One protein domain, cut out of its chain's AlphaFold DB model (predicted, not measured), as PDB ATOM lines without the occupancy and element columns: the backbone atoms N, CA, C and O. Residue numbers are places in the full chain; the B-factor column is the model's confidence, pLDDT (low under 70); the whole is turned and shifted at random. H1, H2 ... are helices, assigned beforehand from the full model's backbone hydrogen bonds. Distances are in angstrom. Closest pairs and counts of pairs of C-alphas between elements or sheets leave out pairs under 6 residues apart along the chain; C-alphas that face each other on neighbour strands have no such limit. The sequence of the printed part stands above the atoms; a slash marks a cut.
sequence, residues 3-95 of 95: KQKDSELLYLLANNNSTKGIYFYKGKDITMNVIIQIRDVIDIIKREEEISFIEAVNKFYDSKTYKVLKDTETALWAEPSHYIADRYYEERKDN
ATOM      1  N   LYS A   3      12.404 -35.504 -37.463       38.88
ATOM      2  CA  LYS A   3      12.053 -35.973 -36.101       38.88
ATOM      3  C   LYS A   3      11.404 -34.926 -35.180       38.88
ATOM      4  O   LYS A   3      10.782 -35.296 -34.197       38.88
ATOM      5  N   GLN A   4      11.551 -33.633 -35.476       37.66
ATOM      6  CA  GLN A   4      11.165 -32.557 -34.548       37.66
ATOM      7  C   GLN A   4       9.709 -32.085 -34.706       37.66
ATOM      8  O   GLN A   4       9.132 -31.547 -33.768       37.66
ATOM      9  N   LYS A   5       9.093 -32.319 -35.872       48.62
ATOM     10  CA  LYS A   5       7.686 -31.963 -36.126       48.62
ATOM     11  C   LYS A   5       6.707 -33.031 -35.628       48.62
ATOM     12  O   LYS A   5       5.619 -32.697 -35.176       48.62
ATOM     13  N   ASP A   6       7.112 -34.302 -35.646       53.59
ATOM     14  CA  ASP A   6       6.275 -35.397 -35.139       53.59
ATOM     15  C   ASP A   6       6.158 -35.352 -33.603       53.59
ATOM     16  O   ASP A   6       5.106 -35.674 -33.052       53.59
ATOM     17  N   SER A   7       7.183 -34.844 -32.899       55.88
ATOM     18  CA  SER A   7       7.086 -34.566 -31.460       55.88
ATOM     19  C   SER A   7       6.111 -33.431 -31.141       55.88
ATOM     20  O   SER A   7       5.387 -33.531 -30.157       55.88
ATOM     21  N   GLU A   8       6.045 -32.379 -31.965       57.22
ATOM     22  CA  GLU A   8       5.070 -31.291 -31.773       57.22
ATOM     23  C   GLU A   8       3.631 -31.797 -31.919       57.22
ATOM     24  O   GLU A   8       2.806 -31.492 -31.067       57.22
ATOM     25  N   LEU A   9       3.335 -32.639 -32.917       64.62
ATOM     26  CA  LEU A   9       2.014 -33.269 -33.077       64.62
ATOM     27  C   LEU A   9       1.594 -34.101 -31.864       64.62
ATOM     28  O   LEU A   9       0.453 -33.995 -31.413       64.62
ATOM     29  N   LEU A  10       2.519 -34.878 -31.299       62.19
ATOM     30  CA  LEU A  10       2.252 -35.669 -30.099       62.19
ATOM     31  C   LEU A  10       1.994 -34.777 -28.871       62.19
ATOM     32  O   LEU A  10       1.068 -35.032 -28.103       62.19
ATOM     33  N   TYR A  11       2.763 -33.694 -28.716       60.56
ATOM     34  CA  TYR A  11       2.543 -32.692 -27.668       60.56
ATOM     35  C   TYR A  11       1.195 -31.969 -27.817       60.56
ATOM     36  O   TYR A  11       0.543 -31.677 -26.815       60.56
ATOM     37  N   LEU A  12       0.753 -31.703 -29.046       61.97
ATOM     38  CA  LEU A  12      -0.529 -31.051 -29.338       61.97
ATOM     39  C   LEU A  12      -1.722 -31.940 -29.002       61.97
ATOM     40  O   LEU A  12      -2.669 -31.474 -28.372       61.97
ATOM     41  N   LEU A  13      -1.646 -33.221 -29.373       60.09
ATOM     42  CA  LEU A  13      -2.642 -34.229 -29.008       60.09
ATOM     43  C   LEU A  13      -2.756 -34.400 -27.484       60.09
ATOM     44  O   LEU A  13      -3.844 -34.670 -26.982       60.09
ATOM     45  N   ALA A  14      -1.649 -34.237 -26.753       59.62
ATOM     46  CA  ALA A  14      -1.598 -34.437 -25.307       59.62
ATOM     47  C   ALA A  14      -2.075 -33.228 -24.480       59.62
ATOM     48  O   ALA A  14      -2.620 -33.426 -23.395       59.62
ATOM     49  N   ASN A  15      -1.876 -31.991 -24.957       53.12
ATOM     50  CA  ASN A  15      -1.938 -30.818 -24.075       53.12
ATOM     51  C   ASN A  15      -3.089 -29.826 -24.311       53.12
ATOM     52  O   ASN A  15      -3.161 -28.877 -23.536       53.12
ATOM     53  N   ASN A  16      -3.976 -30.001 -25.307       53.56
ATOM     54  CA  ASN A  16      -5.170 -29.148 -25.542       53.56
ATOM     55  C   ASN A  16      -4.937 -27.619 -25.391       53.56
ATOM     56  O   ASN A  16      -5.855 -26.868 -25.066       53.56
ATOM     57  N   ASN A  17      -3.710 -27.141 -25.607       51.84
ATOM     58  CA  ASN A  17      -3.336 -25.745 -25.423       51.84
ATOM     59  C   ASN A  17      -3.365 -25.033 -26.773       51.84
ATOM     60  O   ASN A  17      -2.944 -25.583 -27.786       51.84
ATOM     61  N   SER A  18      -3.873 -23.801 -26.773       53.56
ATOM     62  CA  SER A  18      -4.076 -22.952 -27.947       53.56
ATOM     63  C   SER A  18      -2.751 -22.664 -28.660       53.56
ATOM     64  O   SER A  18      -2.007 -21.762 -28.278       53.56
ATOM     65  N   THR A  19      -2.423 -23.446 -29.685       54.59
ATOM     66  CA  THR A  19      -1.192 -23.270 -30.455       54.59
ATOM     67  C   THR A  19      -1.402 -22.420 -31.692       54.59
ATOM     68  O   THR A  19      -2.450 -22.443 -32.328       54.59
ATOM     69  N   LYS A  20      -0.339 -21.702 -32.054       68.38
ATOM     70  CA  LYS A  20      -0.123 -21.128 -33.382       68.38
ATOM     71  C   LYS A  20      -0.457 -22.175 -34.458       68.38
ATOM     72  O   LYS A  20       0.035 -23.297 -34.360       68.38
ATOM     73  N   GLY A  21      -1.277 -21.809 -35.445       78.19
ATOM     74  CA  GLY A  21      -1.703 -22.719 -36.510       78.19
ATOM     75  C   GLY A  21      -0.528 -23.396 -37.219       78.19
ATOM     76  O   GLY A  21       0.515 -22.778 -37.449       78.19
ATOM     77  N   ILE A  22      -0.701 -24.677 -37.536       87.06
ATOM     78  CA  ILE A  22       0.301 -25.559 -38.152       87.06
ATOM     79  C   ILE A  22      -0.127 -25.941 -39.562       87.06
ATOM     80  O   ILE A  22       0.705 -25.973 -40.468       87.06
ATOM     81  N   TYR A  23      -1.424 -26.191 -39.750       89.56
ATOM     82  CA  TYR A  23      -2.015 -26.517 -41.040       89.56
ATOM     83  C   TYR A  23      -2.934 -25.385 -41.478       89.56
ATOM     84  O   TYR A  23      -3.844 -24.990 -40.747       89.56
ATOM     85  N   PHE A  24      -2.706 -24.883 -42.688       92.88
ATOM     86  CA  PHE A  24      -3.503 -23.816 -43.275       92.88
ATOM     87  C   PHE A  24      -4.017 -24.237 -44.640       92.88
ATOM     88  O   PHE A  24      -3.271 -24.777 -45.446       92.88
ATOM     89  N   TYR A  25      -5.276 -23.919 -44.919       95.00
ATOM     90  CA  TYR A  25      -5.856 -24.042 -46.248       95.00
ATOM     91  C   TYR A  25      -6.472 -22.707 -46.639       95.00
ATOM     92  O   TYR A  25      -7.321 -22.174 -45.921       95.00
ATOM     93  N   LYS A  26      -6.013 -22.131 -47.756       95.00
ATOM     94  CA  LYS A  26      -6.448 -20.801 -48.227       95.00
ATOM     95  C   LYS A  26      -6.369 -19.719 -47.135       95.00
ATOM     96  O   LYS A  26      -7.268 -18.896 -46.989       95.00
ATOM     97  N   GLY A  27      -5.306 -19.754 -46.329       93.12
ATOM     98  CA  GLY A  27      -5.083 -18.808 -45.230       93.12
ATOM     99  C   GLY A  27      -5.938 -19.042 -43.978       93.12
ATOM    100  O   GLY A  27      -5.774 -18.319 -42.999       93.12
ATOM    101  N   LYS A  28      -6.818 -20.051 -43.967       93.88
ATOM    102  CA  LYS A  28      -7.591 -20.453 -42.789       93.88
ATOM    103  C   LYS A  28      -6.848 -21.538 -42.017       93.88
ATOM    104  O   LYS A  28      -6.428 -22.527 -42.612       93.88
ATOM    105  N   ASP A  29      -6.722 -21.360 -40.706       93.00
ATOM    106  CA  ASP A  29      -6.208 -22.396 -39.809       93.00
ATOM    107  C   ASP A  29      -7.183 -23.584 -39.777       93.00
ATOM    108  O   ASP A  29      -8.365 -23.431 -39.455       93.00
ATOM    109  N   ILE A  30      -6.679 -24.755 -40.153       93.88
ATOM    110  CA  ILE A  30      -7.397 -26.035 -40.162       93.88
ATOM    111  C   ILE A  30      -6.669 -27.079 -39.312       93.88
ATOM    112  O   ILE A  30      -6.876 -28.280 -39.472       93.88
ATOM    113  N   THR A  31      -5.806 -26.633 -38.398       90.00
ATOM    114  CA  THR A  31      -4.961 -27.507 -37.582       90.00
ATOM    115  C   THR A  31      -5.786 -28.542 -36.829       90.00
ATOM    116  O   THR A  31      -5.468 -29.728 -36.870       90.00
ATOM    117  N   MET A  32      -6.900 -28.120 -36.225       87.88
ATOM    118  CA  MET A  32      -7.795 -29.034 -35.516       87.88
ATOM    119  C   MET A  32      -8.490 -30.031 -36.443       87.88
ATOM    120  O   MET A  32      -8.649 -31.183 -36.058       87.88
ATOM    121  N   ASN A  33      -8.854 -29.636 -37.666       93.00
ATOM    122  CA  ASN A  33      -9.457 -30.549 -38.637       93.00
ATOM    123  C   ASN A  33      -8.485 -31.682 -38.988       93.00
ATOM    124  O   ASN A  33      -8.855 -32.847 -38.920       93.00
ATOM    125  N   VAL A  34      -7.228 -31.346 -39.291       93.12
ATOM    126  CA  VAL A  34      -6.194 -32.344 -39.608       93.12
ATOM    127  C   VAL A  34      -5.906 -33.241 -38.398       93.12
ATOM    128  O   VAL A  34      -5.805 -34.456 -38.543       93.12
ATOM    129  N   ILE A  35      -5.820 -32.667 -37.193       90.44
ATOM    130  CA  ILE A  35      -5.568 -33.421 -35.956       90.44
ATOM    131  C   ILE A  35      -6.698 -34.413 -35.650       90.44
ATOM    132  O   ILE A  35      -6.410 -35.556 -35.292       90.44
ATOM    133  N   ILE A  36      -7.962 -34.006 -35.804       89.62
ATOM    134  CA  ILE A  36      -9.120 -34.890 -35.601       89.62
ATOM    135  C   ILE A  36      -9.057 -36.071 -36.572       89.62
ATOM    136  O   ILE A  36      -9.175 -37.211 -36.139       89.62
ATOM    137  N   GLN A  37      -8.758 -35.823 -37.849       95.25
ATOM    138  CA  GLN A  37      -8.627 -36.898 -38.837       95.25
ATOM    139  C   GLN A  37      -7.496 -37.869 -38.496       95.25
ATOM    140  O   GLN A  37      -7.684 -39.079 -38.551       95.25
ATOM    141  N   ILE A  38      -6.326 -37.355 -38.099       94.94
ATOM    142  CA  ILE A  38      -5.199 -38.196 -37.673       94.94
ATOM    143  C   ILE A  38      -5.615 -39.089 -36.502       94.94
ATOM    144  O   ILE A  38      -5.341 -40.288 -36.518       94.94
ATOM    145  N   ARG A  39      -6.283 -38.515 -35.495       95.12
ATOM    146  CA  ARG A  39      -6.757 -39.258 -34.325       95.12
ATOM    147  C   ARG A  39      -7.747 -40.352 -34.720       95.12
ATOM    148  O   ARG A  39      -7.555 -41.495 -34.319       95.12
ATOM    149  N   ASP A  40      -8.758 -40.011 -35.511       96.88
ATOM    150  CA  ASP A  40      -9.813 -40.948 -35.895       96.88
ATOM    151  C   ASP A  40      -9.258 -42.111 -36.725       96.88
ATOM    152  O   ASP A  40      -9.623 -43.263 -36.498       96.88
ATOM    153  N   VAL A  41      -8.325 -41.839 -37.643       97.81
ATOM    154  CA  VAL A  41      -7.675 -42.888 -38.443       97.81
ATOM    155  C   VAL A  41      -6.808 -43.797 -37.570       97.81
ATOM    156  O   VAL A  41      -6.858 -45.015 -37.727       97.81
ATOM    157  N   ILE A  42      -6.061 -43.246 -36.608       96.50
ATOM    158  CA  ILE A  42      -5.289 -44.052 -35.649       96.50
ATOM    159  C   ILE A  42      -6.214 -44.933 -34.802       96.50
ATOM    160  O   ILE A  42      -5.903 -46.104 -34.585       96.50
ATOM    161  N   ASP A  43      -7.352 -44.400 -34.346       96.81
ATOM    162  CA  ASP A  43      -8.340 -45.167 -33.584       96.81
ATOM    163  C   ASP A  43      -8.958 -46.295 -34.427       96.81
ATOM    164  O   ASP A  43      -9.165 -47.393 -33.906       96.81
ATOM    165  N   ILE A  44      -9.194 -46.073 -35.727       98.31
ATOM    166  CA  ILE A  44      -9.608 -47.129 -36.664       98.31
ATOM    167  C   ILE A  44      -8.519 -48.202 -36.764       98.31
ATOM    168  O   ILE A  44      -8.796 -49.362 -36.476       98.31
ATOM    169  N   ILE A  45      -7.275 -47.831 -37.087       97.69
ATOM    170  CA  ILE A  45      -6.155 -48.777 -37.246       97.69
ATOM    171  C   ILE A  45      -5.964 -49.630 -35.991       97.69
ATOM    172  O   ILE A  45      -5.866 -50.851 -36.061       97.69
ATOM    173  N   LYS A  46      -5.967 -48.986 -34.823       97.06
ATOM    174  CA  LYS A  46      -5.842 -49.651 -33.527       97.06
ATOM    175  C   LYS A  46      -6.919 -50.723 -33.317       97.06
ATOM    176  O   LYS A  46      -6.602 -51.791 -32.801       97.06
ATOM    177  N   ARG A  47      -8.185 -50.433 -33.654       97.88
ATOM    178  CA  ARG A  47      -9.300 -51.380 -33.478       97.88
ATOM    179  C   ARG A  47      -9.247 -52.529 -34.478       97.88
ATOM    180  O   ARG A  47      -9.453 -53.661 -34.069       97.88
ATOM    181  N   GLU A  48      -8.996 -52.233 -35.748       97.50
ATOM    182  CA  GLU A  48      -9.020 -53.236 -36.822       97.50
ATOM    183  C   GLU A  48      -7.813 -54.189 -36.759       97.50
ATOM    184  O   GLU A  48      -7.945 -55.368 -37.068       97.50
ATOM    185  N   GLU A  49      -6.639 -53.699 -36.341       97.12
ATOM    186  CA  GLU A  49      -5.423 -54.519 -36.211       97.12
ATOM    187  C   GLU A  49      -5.216 -55.080 -34.786       97.12
ATOM    188  O   GLU A  49      -4.266 -55.823 -34.558       97.12
ATOM    189  N   GLU A  50      -6.071 -54.720 -33.820       97.69
ATOM    190  CA  GLU A  50      -5.965 -55.100 -32.396       97.69
ATOM    191  C   GLU A  50      -4.598 -54.778 -31.748       97.69
ATOM    192  O   GLU A  50      -4.092 -55.504 -30.889       97.69
ATOM    193  N   ILE A  51      -3.996 -53.649 -32.132       96.50
ATOM    194  CA  ILE A  51      -2.667 -53.214 -31.671       96.50
ATOM    195  C   ILE A  51      -2.725 -52.108 -30.611       96.50
ATOM    196  O   ILE A  51      -3.764 -51.509 -30.321       96.50
ATOM    197  N   SER A  52      -1.574 -51.796 -30.009       93.25
ATOM    198  CA  SER A  52      -1.465 -50.665 -29.081       93.25
ATOM    199  C   SER A  52      -1.600 -49.317 -29.802       93.25
ATOM    200  O   SER A  52      -1.287 -49.187 -30.984       93.25
ATOM    201  N   PHE A  53      -1.997 -48.271 -29.068       86.50
ATOM    202  CA  PHE A  53      -2.065 -46.913 -29.619       86.50
ATOM    203  C   PHE A  53      -0.719 -46.449 -30.201       86.50
ATOM    204  O   PHE A  53      -0.683 -45.910 -31.300       86.50
ATOM    205  N   ILE A  54       0.389 -46.695 -29.491       90.12
ATOM    206  CA  ILE A  54       1.730 -46.301 -29.948       90.12
ATOM    207  C   ILE A  54       2.105 -47.024 -31.244       90.12
ATOM    208  O   ILE A  54       2.692 -46.421 -32.139       90.12
ATOM    209  N   GLU A  55       1.737 -48.297 -31.375       91.25
ATOM    210  CA  GLU A  55       1.980 -49.050 -32.603       91.25
ATOM    211  C   GLU A  55       1.150 -48.512 -33.776       91.25
ATOM    212  O   GLU A  55       1.703 -48.292 -34.852       91.25
ATOM    213  N   ALA A  56      -0.133 -48.209 -33.558       94.44
ATOM    214  CA  ALA A  56      -1.000 -47.612 -34.575       94.44
ATOM    215  C   ALA A  56      -0.502 -46.227 -35.029       94.44
ATOM    216  O   ALA A  56      -0.460 -45.953 -36.228       94.44
ATOM    217  N   VAL A  57      -0.053 -45.380 -34.091       90.62
ATOM    218  CA  VAL A  57       0.586 -44.084 -34.392       90.62
ATOM    219  C   VAL A  57       1.799 -44.289 -35.293       90.62
ATOM    220  O   VAL A  57       1.878 -43.666 -36.349       90.62
ATOM    221  N   ASN A  58       2.721 -45.175 -34.904       91.12
ATOM    222  CA  ASN A  58       3.945 -45.421 -35.667       91.12
ATOM    223  C   ASN A  58       3.623 -45.913 -37.085       91.12
ATOM    224  O   ASN A  58       4.119 -45.354 -38.063       91.12
ATOM    225  N   LYS A  59       2.728 -46.901 -37.209       95.06
ATOM    226  CA  LYS A  59       2.314 -47.440 -38.511       95.06
ATOM    227  C   LYS A  59       1.666 -46.390 -39.405       95.06
ATOM    228  O   LYS A  59       1.927 -46.385 -40.611       95.06
ATOM    229  N   PHE A  60       0.821 -45.528 -38.840       95.88
ATOM    230  CA  PHE A  60       0.158 -44.479 -39.602       95.88
ATOM    231  C   PHE A  60       1.134 -43.373 -40.007       95.88
ATOM    232  O   PHE A  60       1.124 -42.955 -41.164       95.88
ATOM    233  N   TYR A  61       2.023 -42.937 -39.112       93.44
ATOM    234  CA  TYR A  61       2.975 -41.854 -39.385       93.44
ATOM    235  C   TYR A  61       4.002 -42.218 -40.467       93.44
ATOM    236  O   TYR A  61       4.456 -41.340 -41.205       93.44
ATOM    237  N   ASP A  62       4.311 -43.505 -40.625       93.69
ATOM    238  CA  ASP A  62       5.198 -43.986 -41.685       93.69
ATOM    239  C   ASP A  62       4.507 -44.116 -43.061       93.69
ATOM    240  O   ASP A  62       5.188 -44.229 -44.087       93.69
ATOM    241  N   SER A  63       3.172 -44.036 -43.122       95.94
ATOM    242  CA  SER A  63       2.395 -44.219 -44.358       95.94
ATOM    243  C   SER A  63       2.491 -43.037 -45.338       95.94
ATOM    244  O   SER A  63       2.652 -41.869 -44.960       95.94
ATOM    245  N   LYS A  64       2.350 -43.315 -46.640       96.94
ATOM    246  CA  LYS A  64       2.130 -42.297 -47.683       96.94
ATOM    247  C   LYS A  64       0.801 -41.584 -47.447       96.94
ATOM    248  O   LYS A  64       0.734 -40.373 -47.635       96.94
ATOM    249  N   THR A  65      -0.214 -42.303 -46.981       97.62
ATOM    250  CA  THR A  65      -1.535 -41.750 -46.655       97.62
ATOM    251  C   THR A  65      -1.448 -40.603 -45.644       97.62
ATOM    252  O   THR A  65      -1.998 -39.531 -45.889       97.62
ATOM    253  N   TYR A  66      -0.667 -40.749 -44.569       96.31
ATOM    254  CA  TYR A  66      -0.410 -39.659 -43.617       96.31
ATOM    255  C   TYR A  66       0.318 -38.467 -44.257       96.31
ATOM    256  O   TYR A  66       0.007 -37.313 -43.961       96.31
ATOM    257  N   LYS A  67       1.274 -38.717 -45.163       94.88
ATOM    258  CA  LYS A  67       1.974 -37.636 -45.884       94.88
ATOM    259  C   LYS A  67       1.012 -36.826 -46.753       94.88
ATOM    260  O   LYS A  67       1.108 -35.604 -46.746       94.88
ATOM    261  N   VAL A  68       0.080 -37.493 -47.436       96.75
ATOM    262  CA  VAL A  68      -0.976 -36.849 -48.236       96.75
ATOM    263  C   VAL A  68      -1.949 -36.090 -47.335       96.75
ATOM    264  O   VAL A  68      -2.259 -34.943 -47.623       96.75
ATOM    265  N   LEU A  69      -2.362 -36.665 -46.201       95.94
ATOM    266  CA  LEU A  69      -3.263 -36.001 -45.250       95.94
ATOM    267  C   LEU A  69      -2.694 -34.676 -44.714       95.94
ATOM    268  O   LEU A  69      -3.437 -33.716 -44.518       95.94
ATOM    269  N   LYS A  70      -1.375 -34.614 -44.491       93.06
ATOM    270  CA  LYS A  70      -0.680 -33.388 -44.068       93.06
ATOM    271  C   LYS A  70      -0.534 -32.343 -45.169       93.06
ATOM    272  O   LYS A  70      -0.328 -31.172 -44.850       93.06
ATOM    273  N   ASP A  71      -0.592 -32.751 -46.432       94.44
ATOM    274  CA  ASP A  71      -0.623 -31.828 -47.558       94.44
ATOM    275  C   ASP A  71      -2.041 -31.262 -47.700       94.44
ATOM    276  O   ASP A  71      -2.948 -31.868 -48.278       94.44
ATOM    277  N   THR A  72      -2.237 -30.081 -47.116       93.31
ATOM    278  CA  THR A  72      -3.539 -29.422 -46.984       93.31
ATOM    279  C   THR A  72      -4.185 -29.081 -48.322       93.31
ATOM    280  O   THR A  72      -5.412 -28.954 -48.378       93.31
ATOM    281  N   GLU A  73      -3.397 -28.972 -49.393       95.44
ATOM    282  CA  GLU A  73      -3.884 -28.683 -50.744       95.44
ATOM    283  C   GLU A  73      -4.582 -29.887 -51.387       95.44
ATOM    284  O   GLU A  73      -5.407 -29.715 -52.282       95.44
ATOM    285  N   THR A  74      -4.338 -31.103 -50.887       95.50
ATOM    286  CA  THR A  74      -5.027 -32.317 -51.361       95.50
ATOM    287  C   THR A  74      -6.469 -32.424 -50.868       95.50
ATOM    288  O   THR A  74      -7.216 -33.272 -51.346       95.50
ATOM    289  N   ALA A  75      -6.849 -31.586 -49.898       95.88
ATOM    290  CA  ALA A  75      -8.143 -31.594 -49.222       95.88
ATOM    291  C   ALA A  75      -8.529 -32.925 -48.542       95.88
ATOM    292  O   ALA A  75      -9.650 -33.042 -48.057       95.88
ATOM    293  N   LEU A  76      -7.608 -33.889 -48.405       96.94
ATOM    294  CA  LEU A  76      -7.892 -35.185 -47.777       96.94
ATOM    295  C   LEU A  76      -8.378 -35.046 -46.322       96.94
ATOM    296  O   LEU A  76      -9.147 -35.867 -45.844       96.94
ATOM    297  N   TRP A  77      -7.995 -33.972 -45.628       95.75
ATOM    298  CA  TRP A  77      -8.477 -33.638 -44.281       95.75
ATOM    299  C   TRP A  77      -9.989 -33.354 -44.198       95.75
ATOM    300  O   TRP A  77     -10.551 -33.339 -43.101       95.75
ATOM    301  N   ALA A  78     -10.643 -33.095 -45.332       96.44
ATOM    302  CA  ALA A  78     -12.083 -32.873 -45.423       96.44
ATOM    303  C   ALA A  78     -12.871 -34.162 -45.714       96.44
ATOM    304  O   ALA A  78     -14.098 -34.147 -45.621       96.44
ATOM    305  N   GLU A  79     -12.188 -35.259 -46.046       98.00
ATOM    306  CA  GLU A  79     -12.822 -36.551 -46.295       98.00
ATOM    307  C   GLU A  79     -13.193 -37.265 -44.985       98.00
ATOM    308  O   GLU A  79     -12.625 -36.977 -43.927       98.00
ATOM    309  N   PRO A  80     -14.133 -38.224 -45.015       97.69
ATOM    310  CA  PRO A  80     -14.421 -39.064 -43.860       97.69
ATOM    311  C   PRO A  80     -13.195 -39.871 -43.411       97.69
ATOM    312  O   PRO A  80     -12.474 -40.438 -44.234       97.69
ATOM    313  N   SER A  81     -13.005 -40.015 -42.099       97.25
ATOM    314  CA  SER A  81     -11.875 -40.766 -41.532       97.25
ATOM    315  C   SER A  81     -11.829 -42.229 -41.987       97.25
ATOM    316  O   SER A  81     -10.742 -42.762 -42.202       97.25
ATOM    317  N   HIS A  82     -12.985 -42.861 -42.227       97.00
ATOM    318  CA  HIS A  82     -13.040 -44.216 -42.791       97.00
ATOM    319  C   HIS A  82     -12.431 -44.286 -44.199       97.00
ATOM    320  O   HIS A  82     -11.689 -45.214 -44.488       97.00
ATOM    321  N   TYR A  83     -12.657 -43.278 -45.047       98.31
ATOM    322  CA  TYR A  83     -12.099 -43.242 -46.398       98.31
ATOM    323  C   TYR A  83     -10.577 -43.069 -46.358       98.31
ATOM    324  O   TYR A  83      -9.838 -43.696 -47.115       98.31
ATOM    325  N   ILE A  84     -10.078 -42.247 -45.432       98.25
ATOM    326  CA  ILE A  84      -8.637 -42.084 -45.221       98.25
ATOM    327  C   ILE A  84      -8.017 -43.401 -44.725       98.25
ATOM    328  O   ILE A  84      -6.935 -43.776 -45.176       98.25
ATOM    329  N   ALA A  85      -8.701 -44.126 -43.834       97.94
ATOM    330  CA  ALA A  85      -8.264 -45.441 -43.375       97.94
ATOM    331  C   ALA A  85      -8.262 -46.480 -44.510       97.94
ATOM    332  O   ALA A  85      -7.290 -47.225 -44.638       97.94
ATOM    333  N   ASP A  86      -9.278 -46.487 -45.378       98.12
ATOM    334  CA  ASP A  86      -9.322 -47.356 -46.561       98.12
ATOM    335  C   ASP A  86      -8.093 -47.133 -47.451       98.12
ATOM    336  O   ASP A  86      -7.398 -48.090 -47.791       98.12
ATOM    337  N   ARG A  87      -7.734 -45.869 -47.726       97.62
ATOM    338  CA  ARG A  87      -6.513 -45.527 -48.481       97.62
ATOM    339  C   ARG A  87      -5.232 -46.019 -47.806       97.62
ATOM    340  O   ARG A  87      -4.320 -46.480 -48.492       97.62
ATOM    341  N   TYR A  88      -5.160 -45.936 -46.477       97.75
ATOM    342  CA  TYR A  88      -4.040 -46.486 -45.709       97.75
ATOM    343  C   TYR A  88      -3.931 -48.008 -45.878       97.75
ATOM    344  O   TYR A  88      -2.827 -48.523 -46.047       97.75
ATOM    345  N   TYR A  89      -5.050 -48.734 -45.873       97.44
ATOM    346  CA  TYR A  89      -5.038 -50.184 -46.072       97.44
ATOM    347  C   TYR A  89      -4.778 -50.586 -47.524       97.44
ATOM    348  O   TYR A  89      -4.087 -51.576 -47.756       97.44
ATOM    349  N   GLU A  90      -5.282 -49.828 -48.497       96.62
ATOM    350  CA  GLU A  90      -4.967 -50.005 -49.919       96.62
ATOM    351  C   GLU A  90      -3.463 -49.876 -50.169       96.62
ATOM    352  O   GLU A  90      -2.862 -50.775 -50.750       96.62
ATOM    353  N   GLU A  91      -2.825 -48.836 -49.618       94.44
ATOM    354  CA  GLU A  91      -1.371 -48.642 -49.696       94.44
ATOM    355  C   GLU A  91      -0.578 -49.873 -49.218       94.44
ATOM    356  O   GLU A  91       0.511 -50.146 -49.724       94.44
ATOM    357  N   ARG A  92      -1.102 -50.614 -48.237       87.44
ATOM    358  CA  ARG A  92      -0.442 -51.793 -47.657       87.44
ATOM    359  C   ARG A  92      -0.720 -53.096 -48.400       87.44
ATOM    360  O   ARG A  92      -0.038 -54.071 -48.120       87.44
ATOM    361  N   LYS A  93      -1.695 -53.140 -49.312       83.81
ATOM    362  CA  LYS A  93      -1.922 -54.303 -50.191       83.81
ATOM    363  C   LYS A  93      -0.953 -54.322 -51.375       83.81
ATOM    364  O   LYS A  93      -0.664 -55.391 -51.900       83.81
ATOM    365  N   ASP A  94      -0.460 -53.149 -51.762       60.81
ATOM    366  CA  ASP A  94       0.438 -52.958 -52.904       60.81
ATOM    367  C   ASP A  94       1.939 -53.076 -52.546       60.81
ATOM    368  O   ASP A  94       2.787 -52.892 -53.422       60.81
ATOM    369  N   ASN A  95       2.283 -53.366 -51.280       52.12
ATOM    370  CA  ASN A  95       3.657 -53.592 -50.792       52.12
ATOM    371  C   ASN A  95       3.788 -54.960 -50.119       52.12
ATOM    372  O   ASN A  95       4.897 -55.533 -50.201       52.12
TER     373      ASN A  95
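What this domain is: This is residues 3 to 95 of the 95 residues of an uncharacterized protein of Clostridiales bacterium (UniProt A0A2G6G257). One long helix, H2, is the core; H3 packs on its residues 42 to 46, the helical hairpin of H4 and H5 packs on it too, and H1 stands crosswise near it, touching no helix. The printed part has 93 residues with five named helices, H1 to H5, and no named strand: all helix. It is compact, with a radius of gyration of the C-alphas of 13.0 A, and spans 36 by 26 by 23 A.

Where its parts are: H1, residues 3 to 15, begins at C-alpha 3 (12.053, -35.973, -36.101). H2, residues 31 to 48, is 26.1 A long. H3 is residues 53 to 61, H4 64 to 70. H5, residues 81 to 93, ends at C-alpha 93 (-1.922, -54.303, -50.191).

How they stand to each other: H1 is close to H2 but not clearly touching; the closest C-alphas, Leu 13 and Ile 35, are 7.6 A apart. H2, the hub, touches H3 at a steep tilt of 63 degrees. Every O i to N i+4 pair is within hydrogen-bond range in H2 to H5; in H1, 7 of 9.

The domain as a whole: The printed part has no cut. Residues 16 to 30 form a long link. Residues 3 to 20 and 94 to 95 have pLDDT under 70.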